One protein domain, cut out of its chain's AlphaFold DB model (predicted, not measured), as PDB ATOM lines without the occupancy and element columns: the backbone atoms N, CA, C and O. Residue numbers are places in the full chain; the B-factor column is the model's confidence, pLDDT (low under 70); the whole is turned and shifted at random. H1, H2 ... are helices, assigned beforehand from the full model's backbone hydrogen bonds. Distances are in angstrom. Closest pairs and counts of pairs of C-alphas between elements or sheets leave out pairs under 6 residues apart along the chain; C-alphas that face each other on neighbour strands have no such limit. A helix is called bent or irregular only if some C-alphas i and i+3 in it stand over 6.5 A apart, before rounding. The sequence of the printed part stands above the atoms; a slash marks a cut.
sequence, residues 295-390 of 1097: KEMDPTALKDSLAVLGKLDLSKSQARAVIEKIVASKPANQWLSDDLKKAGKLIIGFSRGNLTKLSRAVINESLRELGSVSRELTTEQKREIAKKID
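What this domain is: This is residues 295 to 390 of the 1097 residues of the protein "uncharacterized protein LOC116305230" of Actinia tenebrosa (UniProt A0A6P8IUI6). The chain winds in three loosely formed, stacked turns along the longest axis, with H1, H2 and H3 in the turn at one end, H4 and H5 in the middle, and H6, H7 and H8 in the turn at the other end. The longest helix, H4, is the core piece: H2 and H3 pack on it from the one end turn, H6 and H7 from the other, while H5 packs on H8 and H1 packs on H3. The printed part has 96 residues with eight named helices, H1 to H8 in order along the chain, and no named strand; its class is all helix. The whole is compact, with a radius of gyration of the C-alphas of 11.9 A, and spans 37 by 25 by 20 A.

How they stand to each other: Begin with the hub, H4, residues 337 to 349, which touches four other helices. It is irregular: C-alphas 342 and 345 are 9.0 A apart, and its line is a rough one. Look next at H3, residues 316 to 327, which forms a helical hairpin with H4. H3 touches H4 at residues 345 to 349 of H4 alone, with the closest C-alphas, those of Arg 320 and Gly 349, 3.5 A apart. These two run opposite ways at a steep tilt of 39 degrees. H2, residues 306 to 309, touches H4 at residues 341 to 346 of H4 alone; the closest C-alphas are those of Ala 307 and Lys 342, 4.3 A apart. H6, residues 360 to 365, touches residues 337 to 340 of H4 alone, about perpendicular at 86 degrees, with C-alphas 337 and 362 the closest at 4.6 A. H7, residues 367 to 372, touches H4 and runs the same way at a shallow tilt of 34 degrees, only just short of steep; the closest C-alphas, those of Gly 344 and Glu 369, are 6.0 A apart. Farther out, H1, residues 299 to 304, touches residues 322 to 326 of H3 alone, about perpendicular at 81 degrees, with the C-alphas of Pro 299 and Ile 326 the closest at 5.1 A. H5, residues 352 to 355, touches H8, residues 379 to 386; their closest C-alphas, those of Arg 352 and Gln 381, are 6.0 A apart. H7 and H8 are near each other, with 7 pairs of C-alphas within 10 A. H4 and H8 are apart, but only just, with their closest C-alphas 8.2 A apart. The helix packing is mostly crossed. In the backbones of H1, H3, H6, H7 and H8 every O i to N i+4 pair is within hydrogen-bond range; in H4 4 of 9 are, beside 7 of 10 O i to N i+3 pairs, and H2 and H5 are too short for an O i to N i+4 pair.

Where its parts are: Find C-alpha 337 at (-40.067, -15.458, -56.398); from there H4 runs 16.2 A to C-alpha 349 at (-39.865, -5.812, -43.388). H3 covers 15.9 A from Lys 316 to Val 327. Toward the first printed residue, H1 starts at C-alpha 299, (-36.685, -19.674, -38.341), runs 8.7 A, and is followed by the four residues of H2. After H4 come the four-residue H5, then H6 over 8.6 A and H7 over 8.4 A. H8 runs 10.2 A and ends at C-alpha 386, (-36.561, -0.065, -58.807).

The domain as a whole: The two C-alphas farthest apart are those of Glu 296 and Asp 390, at 38.1 A. The printed part has no cut and no long link; the links from H2 to H3, H3 to H4 and H7 to H8 are short, and the other four are tight. The mean pLDDT of the printed part is 87.4, and residue 317, in H3, is the one printed residue under 70.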
ATOM      1  N   LYS A 295     -38.573 -12.901 -32.542       82.44
ATOM      2  CA  LYS A 295     -37.120 -13.145 -32.473       82.44
ATOM      3  C   LYS A 295     -36.773 -14.419 -31.689       82.44
ATOM      4  O   LYS A 295     -35.718 -14.999 -31.952       82.44
ATOM      5  N   GLU A 296     -37.645 -14.877 -30.790       85.94
ATOM      6  CA  GLU A 296     -37.512 -16.146 -30.054       85.94
ATOM      7  C   GLU A 296     -37.894 -17.385 -30.883       85.94
ATOM      8  O   GLU A 296     -37.244 -18.415 -30.733       85.94
ATOM      9  N   MET A 297     -38.904 -17.287 -31.758       91.75
ATOM     10  CA  MET A 297     -39.417 -18.392 -32.597       91.75
ATOM     11  C   MET A 297     -38.336 -19.082 -33.447       91.75
ATOM     12  O   MET A 297     -37.320 -18.483 -33.791       91.75
ATOM     13  N   ASP A 298     -38.567 -20.326 -33.859       90.56
ATOM     14  CA  ASP A 298     -37.692 -21.014 -34.815       90.56
ATOM     15  C   ASP A 298     -37.792 -20.406 -36.245       90.56
ATOM     16  O   ASP A 298     -38.902 -20.148 -36.732       90.56
ATOM     17  N   PRO A 299     -36.666 -20.175 -36.963       91.38
ATOM     18  CA  PRO A 299     -36.685 -19.674 -38.341       91.38
ATOM     19  C   PRO A 299     -37.454 -20.551 -39.337       91.38
ATOM     20  O   PRO A 299     -38.057 -20.024 -40.275       91.38
ATOM     21  N   THR A 300     -37.438 -21.873 -39.160       90.50
ATOM     22  CA  THR A 300     -38.116 -22.836 -40.043       90.50
ATOM     23  C   THR A 300     -39.621 -22.798 -39.803       90.50
ATOM     24  O   THR A 300     -40.391 -22.673 -40.752       90.50
ATOM     25  N   ALA A 301     -40.055 -22.757 -38.541       92.75
ATOM     26  CA  ALA A 301     -41.453 -22.566 -38.165       92.75
ATOM     27  C   ALA A 301     -42.053 -21.279 -38.764       92.75
ATOM     28  O   ALA A 301     -43.182 -21.296 -39.264       92.75
ATOM     29  N   LEU A 302     -41.290 -20.177 -38.774       93.94
ATOM     30  CA  LEU A 302     -41.678 -18.922 -39.428       93.94
ATOM     31  C   LEU A 302     -41.736 -19.051 -40.958       93.94
ATOM     32  O   LEU A 302     -42.736 -18.656 -41.562       93.94
ATOM     33  N   LYS A 303     -40.706 -19.635 -41.585       92.38
ATOM     34  CA  LYS A 303     -40.627 -19.896 -43.035       92.38
ATOM     35  C   LYS A 303     -41.802 -20.749 -43.528       92.38
ATOM     36  O   LYS A 303     -42.469 -20.384 -44.494       92.38
ATOM     37  N   ASP A 304     -42.124 -21.826 -42.824       92.62
ATOM     38  CA  ASP A 304     -43.196 -22.751 -43.206       92.62
ATOM     39  C   ASP A 304     -44.597 -22.196 -42.889       92.62
ATOM     40  O   ASP A 304     -45.608 -22.739 -43.346       92.62
ATOM     41  N   SER A 305     -44.666 -21.091 -42.138       93.94
ATOM     42  CA  SER A 305     -45.877 -20.302 -41.858       93.94
ATOM     43  C   SER A 305     -45.987 -19.031 -42.704       93.94
ATOM     44  O   SER A 305     -47.003 -18.332 -42.628       93.94
ATOM     45  N   LEU A 306     -44.977 -18.734 -43.532       93.12
ATOM     46  CA  LEU A 306     -44.821 -17.469 -44.252       93.12
ATOM     47  C   LEU A 306     -46.068 -17.109 -45.073       93.12
ATOM     48  O   LEU A 306     -46.543 -15.984 -44.989       93.12
ATOM     49  N   ALA A 307     -46.671 -18.085 -45.758       92.69
ATOM     50  CA  ALA A 307     -47.872 -17.906 -46.585       92.69
ATOM     51  C   ALA A 307     -49.171 -17.578 -45.811       92.69
ATOM     52  O   ALA A 307     -50.172 -17.194 -46.423       92.69
ATOM     53  N   VAL A 308     -49.187 -17.756 -44.483       90.56
ATOM     54  CA  VAL A 308     -50.294 -17.339 -43.603       90.56
ATOM     55  C   VAL A 308     -49.971 -15.986 -42.978       90.56
ATOM     56  O   VAL A 308     -50.774 -15.062 -43.089       90.56
ATOM     57  N   LEU A 309     -48.769 -15.835 -42.413       92.19
ATOM     58  CA  LEU A 309     -48.297 -14.571 -41.838       92.19
ATOM     59  C   LEU A 309     -48.281 -13.435 -42.883       92.19
ATOM     60  O   LEU A 309     -48.665 -12.311 -42.575       92.19
ATOM     61  N   GLY A 310     -47.943 -13.744 -44.137       90.75
ATOM     62  CA  GLY A 310     -47.913 -12.823 -45.278       90.75
ATOM     63  C   GLY A 310     -49.264 -12.275 -45.734       90.75
ATOM     64  O   GLY A 310     -49.308 -11.315 -46.507       90.75
ATOM     65  N   LYS A 311     -50.370 -12.844 -45.243       90.38
ATOM     66  CA  LYS A 311     -51.735 -12.345 -45.481       90.38
ATOM     67  C   LYS A 311     -52.210 -11.387 -44.383       90.38
ATOM     68  O   LYS A 311     -53.249 -10.749 -44.549       90.38
ATOM     69  N   LEU A 312     -51.477 -11.285 -43.272       87.62
ATOM     70  CA  LEU A 312     -51.838 -10.463 -42.121       87.62
ATOM     71  C   LEU A 312     -51.266  -9.047 -42.231       87.62
ATOM     72  O   LEU A 312     -50.139  -8.836 -42.671       87.62
ATOM     73  N   ASP A 313     -52.035  -8.078 -41.743       81.75
ATOM     74  CA  ASP A 313     -51.591  -6.700 -41.508       81.75
ATOM     75  C   ASP A 313     -50.704  -6.649 -40.251       81.75
ATOM     76  O   ASP A 313     -51.145  -6.251 -39.170       81.75
ATOM     77  N   LEU A 314     -49.469  -7.143 -40.366       82.44
ATOM     78  CA  LEU A 314     -48.453  -6.987 -39.325       82.44
ATOM     79  C   LEU A 314     -47.825  -5.590 -39.415       82.44
ATOM     80  O   LEU A 314     -47.588  -5.077 -40.506       82.44
ATOM     81  N   SER A 315     -47.493  -4.979 -38.274       74.69
ATOM     82  CA  SER A 315     -46.743  -3.721 -38.264       74.69
ATOM     83  C   SER A 315     -45.360  -3.912 -38.881       74.69
ATOM     84  O   SER A 315     -44.767  -4.989 -38.796       74.69
ATOM     85  N   LYS A 316     -44.786  -2.843 -39.442       72.75
ATOM     86  CA  LYS A 316     -43.474  -2.889 -40.103       72.75
ATOM     87  C   LYS A 316     -42.369  -3.511 -39.235       72.75
ATOM     88  O   LYS A 316     -41.546  -4.257 -39.750       72.75
ATOM     89  N   SER A 317     -42.402  -3.285 -37.921       65.44
ATOM     90  CA  SER A 317     -41.520  -3.910 -36.923       65.44
ATOM     91  C   SER A 317     -41.743  -5.420 -36.731       65.44
ATOM     92  O   SER A 317     -40.774  -6.170 -36.626       65.44
ATOM     93  N   GLN A 318     -42.995  -5.891 -36.729       80.88
ATOM     94  CA  GLN A 318     -43.336  -7.321 -36.691       80.88
ATOM     95  C   GLN A 318     -42.911  -8.011 -37.995       80.88
ATOM     96  O   GLN A 318     -42.213  -9.023 -37.961       80.88
ATOM     97  N   ALA A 319     -43.271  -7.430 -39.145       86.00
ATOM     98  CA  ALA A 319     -42.895  -7.925 -40.468       86.00
ATOM     99  C   ALA A 319     -41.372  -8.030 -40.632       86.00
ATOM    100  O   ALA A 319     -40.860  -9.052 -41.085       86.00
ATOM    101  N   ARG A 320     -40.644  -6.998 -40.191       79.19
ATOM    102  CA  ARG A 320     -39.180  -6.958 -40.170       79.19
ATOM    103  C   ARG A 320     -38.578  -8.087 -39.337       79.19
ATOM    104  O   ARG A 320     -37.716  -8.794 -39.846       79.19
ATOM    105  N   ALA A 321     -39.091  -8.328 -38.128       81.56
ATOM    106  CA  ALA A 321     -38.630  -9.433 -37.288       81.56
ATOM    107  C   ALA A 321     -38.842 -10.816 -37.944       81.56
ATOM    108  O   ALA A 321     -37.954 -11.660 -37.853       81.56
ATOM    109  N   VAL A 322     -39.965 -11.039 -38.645       90.94
ATOM    110  CA  VAL A 322     -40.205 -12.290 -39.396       90.94
ATOM    111  C   VAL A 322     -39.194 -12.442 -40.537       90.94
ATOM    112  O   VAL A 322     -38.541 -13.479 -40.646       90.94
ATOM    113  N   ILE A 323     -39.033 -11.410 -41.373       92.19
ATOM    114  CA  ILE A 323     -38.122 -11.458 -42.526       92.19
ATOM    115  C   ILE A 323     -36.663 -11.612 -42.086       92.19
ATOM    116  O   ILE A 323     -35.961 -12.444 -42.646       92.19
ATOM    117  N   GLU A 324     -36.193 -10.868 -41.084       86.69
ATOM    118  CA  GLU A 324     -34.810 -10.967 -40.590       86.69
ATOM    119  C   GLU A 324     -34.499 -12.362 -40.039       86.69
ATOM    120  O   GLU A 324     -33.455 -12.931 -40.358       86.69
ATOM    121  N   LYS A 325     -35.428 -12.946 -39.276       90.50
ATOM    122  CA  LYS A 325     -35.272 -14.280 -38.690       90.50
ATOM    123  C   LYS A 325     -35.239 -15.384 -39.754       90.50
ATOM    124  O   LYS A 325     -34.436 -16.303 -39.624       90.50
ATOM    125  N   ILE A 326     -36.032 -15.270 -40.826       93.31
ATOM    126  CA  ILE A 326     -35.973 -16.191 -41.978       93.31
ATOM    127  C   ILE A 326     -34.720 -15.934 -42.829       93.31
ATOM    128  O   ILE A 326     -34.082 -16.881 -43.272       93.31
ATOM    129  N   VAL A 327     -34.315 -14.678 -43.048       91.38
ATOM    130  CA  VAL A 327     -33.107 -14.350 -43.831       91.38
ATOM    131  C   VAL A 327     -31.823 -14.822 -43.137       91.38
ATOM    132  O   VAL A 327     -30.851 -15.137 -43.819       91.38
ATOM    133  N   ALA A 328     -31.824 -14.938 -41.806       87.50
ATOM    134  CA  ALA A 328     -30.720 -15.526 -41.051       87.50
ATOM    135  C   ALA A 328     -30.523 -17.037 -41.310       87.50
ATOM    136  O   ALA A 328     -29.397 -17.509 -41.191       87.50
ATOM    137  N   SER A 329     -31.573 -17.788 -41.680       89.12
ATOM    138  CA  SER A 329     -31.472 -19.217 -42.041       89.12
ATOM    139  C   SER A 329     -31.465 -19.469 -43.554       89.12
ATOM    140  O   SER A 329     -30.839 -20.419 -44.015       89.12
ATOM    141  N   LYS A 330     -32.125 -18.609 -44.339       91.81
ATOM    142  CA  LYS A 330     -32.110 -18.598 -45.808       91.81
ATOM    143  C   LYS A 330     -31.730 -17.196 -46.314       91.81
ATOM    144  O   LYS A 330     -32.624 -16.365 -46.510       91.81
ATOM    145  N   PRO A 331     -30.434 -16.910 -46.541       91.75
ATOM    146  CA  PRO A 331     -29.947 -15.617 -47.021       91.75
ATOM    147  C   PRO A 331     -30.696 -15.075 -48.245       91.75
ATOM    148  O   PRO A 331     -31.091 -15.818 -49.140       91.75
ATOM    149  N   ALA A 332     -30.882 -13.752 -48.307       90.00
ATOM    150  CA  ALA A 332     -31.762 -13.095 -49.283       90.00
ATOM    151  C   ALA A 332     -31.367 -13.277 -50.767       90.00
ATOM    152  O   ALA A 332     -32.194 -13.053 -51.645       90.00
ATOM    153  N   ASN A 333     -30.142 -13.713 -51.070       91.56
ATOM    154  CA  ASN A 333     -29.717 -14.115 -52.419       91.56
ATOM    155  C   ASN A 333     -30.198 -15.523 -52.831       91.56
ATOM    156  O   ASN A 333     -30.174 -15.838 -54.015       91.56
ATOM    157  N   GLN A 334     -30.655 -16.350 -51.885       93.94
ATOM    158  CA  GLN A 334     -31.220 -17.687 -52.126       93.94
ATOM    159  C   GLN A 334     -32.760 -17.687 -52.226       93.94
ATOM    160  O   GLN A 334     -33.368 -18.737 -52.451       93.94
ATOM    161  N   TRP A 335     -33.418 -16.548 -51.988       93.75
ATOM    162  CA  TRP A 335     -34.878 -16.434 -52.061       93.75
ATOM    163  C   TRP A 335     -35.366 -16.549 -53.506       93.75
ATOM    164  O   TRP A 335     -34.817 -15.915 -54.403       93.75
ATOM    165  N   LEU A 336     -36.426 -17.328 -53.706       95.00
ATOM    166  CA  LEU A 336     -37.123 -17.486 -54.980       95.00
ATOM    167  C   LEU A 336     -38.312 -16.518 -55.052       95.00
ATOM    168  O   LEU A 336     -38.763 -15.990 -54.031       95.00
ATOM    169  N   SER A 337     -38.878 -16.310 -56.244       92.56
ATOM    170  CA  SER A 337     -40.067 -15.458 -56.398       92.56
ATOM    171  C   SER A 337     -41.255 -15.992 -55.589       92.56
ATOM    172  O   SER A 337     -42.018 -15.219 -55.018       92.56
ATOM    173  N   ASP A 338     -41.367 -17.311 -55.435       93.69
ATOM    174  CA  ASP A 338     -42.362 -17.949 -54.571       93.69
ATOM    175  C   ASP A 338     -42.187 -17.650 -53.077       93.69
ATOM    176  O   ASP A 338     -43.184 -17.619 -52.356       93.69
ATOM    177  N   ASP A 339     -40.970 -17.386 -52.593       94.25
ATOM    178  CA  ASP A 339     -40.763 -16.963 -51.203       94.25
ATOM    179  C   ASP A 339     -41.279 -15.528 -50.996       94.25
ATOM    180  O   ASP A 339     -41.962 -15.255 -50.007       94.25
ATOM    181  N   LEU A 340     -41.051 -14.621 -51.959       92.62
ATOM    182  CA  LEU A 340     -41.634 -13.271 -51.942       92.62
ATOM    183  C   LEU A 340     -43.166 -13.299 -52.070       92.62
ATOM    184  O   LEU A 340     -43.852 -12.619 -51.305       92.62
ATOM    185  N   LYS A 341     -43.720 -14.121 -52.972       93.56
ATOM    186  CA  LYS A 341     -45.178 -14.301 -53.121       93.56
ATOM    187  C   LYS A 341     -45.822 -14.814 -51.831       93.56
ATOM    188  O   LYS A 341     -46.891 -14.341 -51.452       93.56
ATOM    189  N   LYS A 342     -45.163 -15.742 -51.123       94.06
ATOM    190  CA  LYS A 342     -45.602 -16.227 -49.801       94.06
ATOM    191  C   LYS A 342     -45.454 -15.149 -48.722       94.06
ATOM    192  O   LYS A 342     -46.326 -15.057 -47.865       94.06
ATOM    193  N   ALA A 343     -44.404 -14.325 -48.770       93.50
ATOM    194  CA  ALA A 343     -44.187 -13.239 -47.814       93.50
ATOM    195  C   ALA A 343     -45.257 -12.140 -47.893       93.50
ATOM    196  O   ALA A 343     -45.627 -11.597 -46.854       93.50
ATOM    197  N   GLY A 344     -45.778 -11.822 -49.084       91.75
ATOM    198  CA  GLY A 344     -46.913 -10.905 -49.251       91.75
ATOM    199  C   GLY A 344     -46.702  -9.566 -48.532       91.75
ATOM    200  O   GLY A 344     -45.756  -8.838 -48.826       91.75
ATOM    201  N   LYS A 345     -47.544  -9.250 -47.540       88.94
ATOM    202  CA  LYS A 345     -47.427  -8.012 -46.746       88.94
ATOM    203  C   LYS A 345     -46.131  -7.906 -45.938       88.94
ATOM    204  O   LYS A 345     -45.654  -6.802 -45.698       88.94
ATOM    205  N   LEU A 346     -45.489  -9.023 -45.590       92.38
ATOM    206  CA  LEU A 346     -44.229  -9.028 -44.835       92.38
ATOM    207  C   LEU A 346     -43.052  -8.428 -45.620       92.38
ATOM    208  O   LEU A 346     -42.044  -8.077 -45.010       92.38
ATOM    209  N   ILE A 347     -43.184  -8.255 -46.942       91.25
ATOM    210  CA  ILE A 347     -42.196  -7.594 -47.810       91.25
ATOM    211  C   ILE A 347     -41.753  -6.229 -47.245       91.25
ATOM    212  O   ILE A 347     -40.580  -5.867 -47.364       91.25
ATOM    213  N   ILE A 348     -42.639  -5.505 -46.549       85.56
ATOM    214  CA  ILE A 348     -42.326  -4.218 -45.897       85.56
ATOM    215  C   ILE A 348     -41.187  -4.309 -44.868       85.56
ATOM    216  O   ILE A 348     -40.563  -3.293 -44.553       85.56
ATOM    217  N   GLY A 349     -40.911  -5.511 -44.357       83.62
ATOM    218  CA  GLY A 349     -39.865  -5.812 -43.388       83.62
ATOM    219  C   GLY A 349     -38.454  -5.974 -43.964       83.62
ATOM    220  O   GLY A 349     -37.500  -5.988 -43.189       83.62
ATOM    221  N   PHE A 350     -38.278  -6.080 -45.286       86.56
ATOM    222  CA  PHE A 350     -36.944  -6.232 -45.883       86.56
ATOM    223  C   PHE A 350     -36.071  -4.983 -45.672       86.56
ATOM    224  O   PHE A 350     -36.433  -3.883 -46.096       86.56
ATOM    225  N   SER A 351     -34.878  -5.148 -45.094       81.25
ATOM    226  CA  SER A 351     -33.864  -4.086 -45.048       81.25
ATOM    227  C   SER A 351     -33.324  -3.749 -46.444       81.25
ATOM    228  O   SER A 351     -33.339  -4.586 -47.353       81.25
ATOM    229  N   ARG A 352     -32.769  -2.538 -46.601       79.44
ATOM    230  CA  ARG A 352     -32.081  -2.099 -47.827       79.44
ATOM    231  C   ARG A 352     -30.999  -3.108 -48.237       79.44
ATOM    232  O   ARG A 352     -31.060  -3.640 -49.344       79.44
ATOM    233  N   GLY A 353     -30.111  -3.471 -47.306       79.62
ATOM    234  CA  GLY A 353     -29.068  -4.490 -47.486       79.62
ATOM    235  C   GLY A 353     -29.537  -5.930 -47.774       79.62
ATOM    236  O   GLY A 353     -28.710  -6.772 -48.125       79.62
ATOM    237  N   ASN A 354     -30.835  -6.239 -47.645       86.62
ATOM    238  CA  ASN A 354     -31.416  -7.517 -48.080       86.62
ATOM    239  C   ASN A 354     -32.103  -7.391 -49.451       86.62
ATOM    240  O   ASN A 354     -31.960  -8.286 -50.284       86.62
ATOM    241  N   LEU A 355     -32.755  -6.258 -49.747       88.50
ATOM    242  CA  LEU A 355     -33.262  -5.959 -51.095       88.50
ATOM    243  C   LEU A 355     -32.128  -5.908 -52.130       88.50
ATOM    244  O   LEU A 355     -32.289  -6.404 -53.247       88.50
ATOM    245  N   THR A 356     -30.947  -5.405 -51.758       86.12
ATOM    246  CA  THR A 356     -29.748  -5.426 -52.615       86.12
ATOM    247  C   THR A 356     -29.219  -6.836 -52.904       86.12
ATOM    248  O   THR A 356     -28.529  -6.996 -53.910       86.12
ATOM    249  N   LYS A 357     -29.630  -7.878 -52.165       90.81
ATOM    250  CA  LYS A 357     -29.198  -9.280 -52.370       90.81
ATOM    251  C   LYS A 357     -30.149 -10.139 -53.222       90.81
ATOM    252  O   LYS A 357     -29.677 -11.074 -53.855       90.81
ATOM    253  N   LEU A 358     -31.446  -9.812 -53.295       93.56
ATOM    254  CA  LEU A 358     -32.428 -10.514 -54.153       93.56
ATOM    255  C   LEU A 358     -32.018 -10.492 -55.643       93.56
ATOM    256  O   LEU A 358     -31.495  -9.481 -56.115       93.56
ATOM    257  N   SER A 359     -32.279 -11.545 -56.423       93.62
ATOM    258  CA  SER A 359     -31.953 -11.529 -57.864       93.62
ATOM    259  C   SER A 359     -32.889 -10.601 -58.666       93.62
ATOM    260  O   SER A 359     -33.997 -10.283 -58.226       93.62
ATOM    261  N   ARG A 360     -32.467 -10.152 -59.862       92.31
ATOM    262  CA  ARG A 360     -33.335  -9.350 -60.755       92.31
ATOM    263  C   ARG A 360     -34.585 -10.124 -61.186       92.31
ATOM    264  O   ARG A 360     -35.672  -9.563 -61.134       92.31
ATOM    265  N   ALA A 361     -34.438 -11.406 -61.534       91.12
ATOM    266  CA  ALA A 361     -35.560 -12.277 -61.894       91.12
ATOM    267  C   ALA A 361     -36.591 -12.365 -60.756       91.12
ATOM    268  O   ALA A 361     -37.768 -12.088 -60.960       91.12
ATOM    269  N   VAL A 362     -36.128 -12.599 -59.524       93.94
ATOM    270  CA  VAL A 362     -36.980 -12.707 -58.329       93.94
ATOM    271  C   VAL A 362     -37.756 -11.413 -58.048       93.94
ATOM    272  O   VAL A 362     -38.923 -11.481 -57.658       93.94
ATOM    273  N   ILE A 363     -37.164 -10.240 -58.306       92.38
ATOM    274  CA  ILE A 363     -37.872  -8.951 -58.257       92.38
ATOM    275  C   ILE A 363     -38.894  -8.825 -59.400       92.38
ATOM    276  O   ILE A 363     -40.060  -8.542 -59.126       92.38
ATOM    277  N   ASN A 364     -38.494  -9.063 -60.654       89.31
ATOM    278  CA  ASN A 364     -39.350  -8.905 -61.840       89.31
ATOM    279  C   ASN A 364     -40.547  -9.884 -61.870       89.31
ATOM    280  O   ASN A 364     -41.631  -9.540 -62.346       89.31
ATOM    281  N   GLU A 365     -40.393 -11.085 -61.318       90.44
ATOM    282  CA  GLU A 365     -41.478 -12.059 -61.160       90.44
ATOM    283  C   GLU A 365     -42.471 -11.682 -60.048       90.44
ATOM    284  O   GLU A 365     -43.639 -12.059 -60.133       90.44
ATOM    285  N   SER A 366     -42.032 -10.918 -59.041       92.00
ATOM    286  CA  SER A 366     -42.806 -10.590 -57.823       92.00
ATOM    287  C   SER A 366     -43.327  -9.144 -57.798       92.00
ATOM    288  O   SER A 366     -43.687  -8.613 -56.745       92.00
ATOM    289  N   LEU A 367     -43.332  -8.457 -58.950       88.56
ATOM    290  CA  LEU A 367     -43.672  -7.028 -59.055       88.56
ATOM    291  C   LEU A 367     -45.087  -6.696 -58.571       88.56
ATOM    292  O   LEU A 367     -45.295  -5.626 -58.006       88.56
ATOM    293  N   ARG A 368     -46.058  -7.601 -58.757       85.12
ATOM    294  CA  ARG A 368     -47.440  -7.396 -58.292       85.12
ATOM    295  C   ARG A 368     -47.489  -7.323 -56.765       85.12
ATOM    296  O   ARG A 368     -48.183  -6.476 -56.208       85.12
ATOM    297  N   GLU A 369     -46.744  -8.189 -56.100       88.06
ATOM    298  CA  GLU A 369     -46.709  -8.337 -54.651       88.06
ATOM    299  C   GLU A 369     -45.922  -7.179 -54.031       88.06
ATOM    300  O   GLU A 369     -46.449  -6.494 -53.154       88.06
ATOM    301  N   LEU A 370     -44.744  -6.859 -54.587       88.25
ATOM    302  CA  LEU A 370     -43.960  -5.658 -54.263       88.25
ATOM    303  C   LEU A 370     -44.779  -4.365 -54.465       88.25
ATOM    304  O   LEU A 370     -44.736  -3.460 -53.631       88.25
ATOM    305  N   GLY A 371     -45.557  -4.278 -55.549       83.88
ATOM    306  CA  GLY A 371     -46.419  -3.136 -55.864       83.88
ATOM    307  C   GLY A 371     -47.666  -3.037 -54.980       83.88
ATOM    308  O   GLY A 371     -48.145  -1.932 -54.730       83.88
ATOM    309  N   SER A 372     -48.167  -4.159 -54.449       83.62
ATOM    310  CA  SER A 372     -49.318  -4.174 -53.529       83.62
ATOM    311  C   SER A 372     -49.011  -3.545 -52.165       83.62
ATOM    312  O   SER A 372     -49.912  -2.997 -51.535       83.62
ATOM    313  N   VAL A 373     -47.740  -3.562 -51.744       85.50
ATOM    314  CA  VAL A 373     -47.270  -3.007 -50.462       85.50
ATOM    315  C   VAL A 373     -46.607  -1.628 -50.592       85.50
ATOM    316  O   VAL A 373     -46.069  -1.115 -49.611       85.50
ATOM    317  N   SER A 374     -46.606  -1.006 -51.781       81.06
ATOM    318  CA  SER A 374     -45.764   0.171 -52.068       81.06
ATOM    319  C   SER A 374     -45.919   1.303 -51.055       81.06
ATOM    320  O   SER A 374     -44.924   1.886 -50.631       81.06
ATOM    321  N   ARG A 375     -47.152   1.585 -50.632       76.00
ATOM    322  CA  ARG A 375     -47.503   2.659 -49.693       76.00
ATOM    323  C   ARG A 375     -46.826   2.518 -48.325       76.00
ATOM    324  O   ARG A 375     -46.668   3.512 -47.626       76.00
ATOM    325  N   GLU A 376     -46.408   1.307 -47.964       78.44
ATOM    326  CA  GLU A 376     -45.763   0.960 -46.693       78.44
ATOM    327  C   GLU A 376     -44.232   0.801 -46.830       78.44
ATOM    328  O   GLU A 376     -43.509   0.737 -45.828       78.44
ATOM    329  N   LEU A 377     -43.703   0.777 -48.061       78.94
ATOM    330  CA  LEU A 377     -42.267   0.777 -48.354       78.94
ATOM    331  C   LEU A 377     -41.659   2.175 -48.166       78.94
ATOM    332  O   LEU A 377     -42.241   3.182 -48.573       78.94
ATOM    333  N   THR A 378     -40.445   2.256 -47.610       73.94
ATOM    334  CA  THR A 378     -39.682   3.514 -47.615       73.94
ATOM    335  C   THR A 378     -39.277   3.881 -49.041       73.94
ATOM    336  O   THR A 378     -39.167   3.026 -49.924       73.94
ATOM    337  N   THR A 379     -38.974   5.159 -49.260       70.56
ATOM    338  CA  THR A 379     -38.404   5.660 -50.518       70.56
ATOM    339  C   THR A 379     -37.141   4.888 -50.929       70.56
ATOM    340  O   THR A 379     -36.906   4.683 -52.115       70.56
ATOM    341  N   GLU A 380     -36.351   4.404 -49.967       70.06
ATOM    342  CA  GLU A 380     -35.166   3.573 -50.211       70.06
ATOM    343  C   GLU A 380     -35.534   2.155 -50.643       70.06
ATOM    344  O   GLU A 380     -34.984   1.666 -51.623       70.06
ATOM    345  N   GLN A 381     -36.486   1.511 -49.955       82.00
ATOM    346  CA  GLN A 381     -36.980   0.185 -50.336       82.00
ATOM    347  C   GLN A 381     -37.530   0.229 -51.773       82.00
ATOM    348  O   GLN A 381     -37.144  -0.594 -52.603       82.00
ATOM    349  N   LYS A 382     -38.327   1.259 -52.107       82.62
ATOM    350  CA  LYS A 382     -38.788   1.536 -53.480       82.62
ATOM    351  C   LYS A 382     -37.627   1.710 -54.466       82.62
ATOM    352  O   LYS A 382     -37.681   1.135 -55.549       82.62
ATOM    353  N   ARG A 383     -36.579   2.467 -54.112       79.19
ATOM    354  CA  ARG A 383     -35.392   2.686 -54.966       79.19
ATOM    355  C   ARG A 383     -34.583   1.407 -55.198       79.19
ATOM    356  O   ARG A 383     -34.282   1.115 -56.348       79.19
ATOM    357  N   GLU A 384     -34.255   0.620 -54.172       85.31
ATOM    358  CA  GLU A 384     -33.479  -0.622 -54.366       85.31
ATOM    359  C   GLU A 384     -34.256  -1.678 -55.166       85.31
ATOM    360  O   GLU A 384     -33.668  -2.372 -55.996       85.31
ATOM    361  N   ILE A 385     -35.582  -1.759 -54.984       88.75
ATOM    362  CA  ILE A 385     -36.456  -2.554 -55.855       88.75
ATOM    363  C   ILE A 385     -36.381  -2.005 -57.289       88.75
ATOM    364  O   ILE A 385     -36.067  -2.749 -58.217       88.75
ATOM    365  N   ALA A 386     -36.576  -0.697 -57.488       85.50
ATOM    366  CA  ALA A 386     -36.561  -0.065 -58.807       85.50
ATOM    367  C   ALA A 386     -35.210  -0.141 -59.544       85.50
ATOM    368  O   ALA A 386     -35.212  -0.218 -60.771       85.50
ATOM    369  N   LYS A 387     -34.064  -0.205 -58.850       85.88
ATOM    370  CA  LYS A 387     -32.746  -0.503 -59.459       85.88
ATOM    371  C   LYS A 387     -32.684  -1.901 -60.102       85.88
ATOM    372  O   LYS A 387     -31.795  -2.164 -60.914       85.88
ATOM    373  N   LYS A 388     -33.598  -2.804 -59.725       89.75
ATOM    374  CA  LYS A 388     -33.691  -4.187 -60.220       89.75
ATOM    375  C   LYS A 388     -34.849  -4.423 -61.182       89.75
ATOM    376  O   LYS A 388     -34.726  -5.328 -61.998       89.75
ATOM    377  N   ILE A 389     -35.889  -3.585 -61.135       89.56
ATOM    378  CA  ILE A 389     -36.872  -3.470 -62.220       89.56
ATOM    379  C   ILE A 389     -36.148  -3.049 -63.505       89.56
ATOM    380  O   ILE A 389     -35.290  -2.155 -63.482       89.56
ATOM    381  N   ASP A 390     -36.545  -3.649 -64.623       85.12
ATOM    382  CA  ASP A 390     -36.024  -3.353 -65.960       85.12
ATOM    383  C   ASP A 390     -36.051  -1.850 -66.304       85.12
ATOM    384  O   ASP A 390     -36.743  -1.039 -65.673       85.12
TER     385      ASP A 390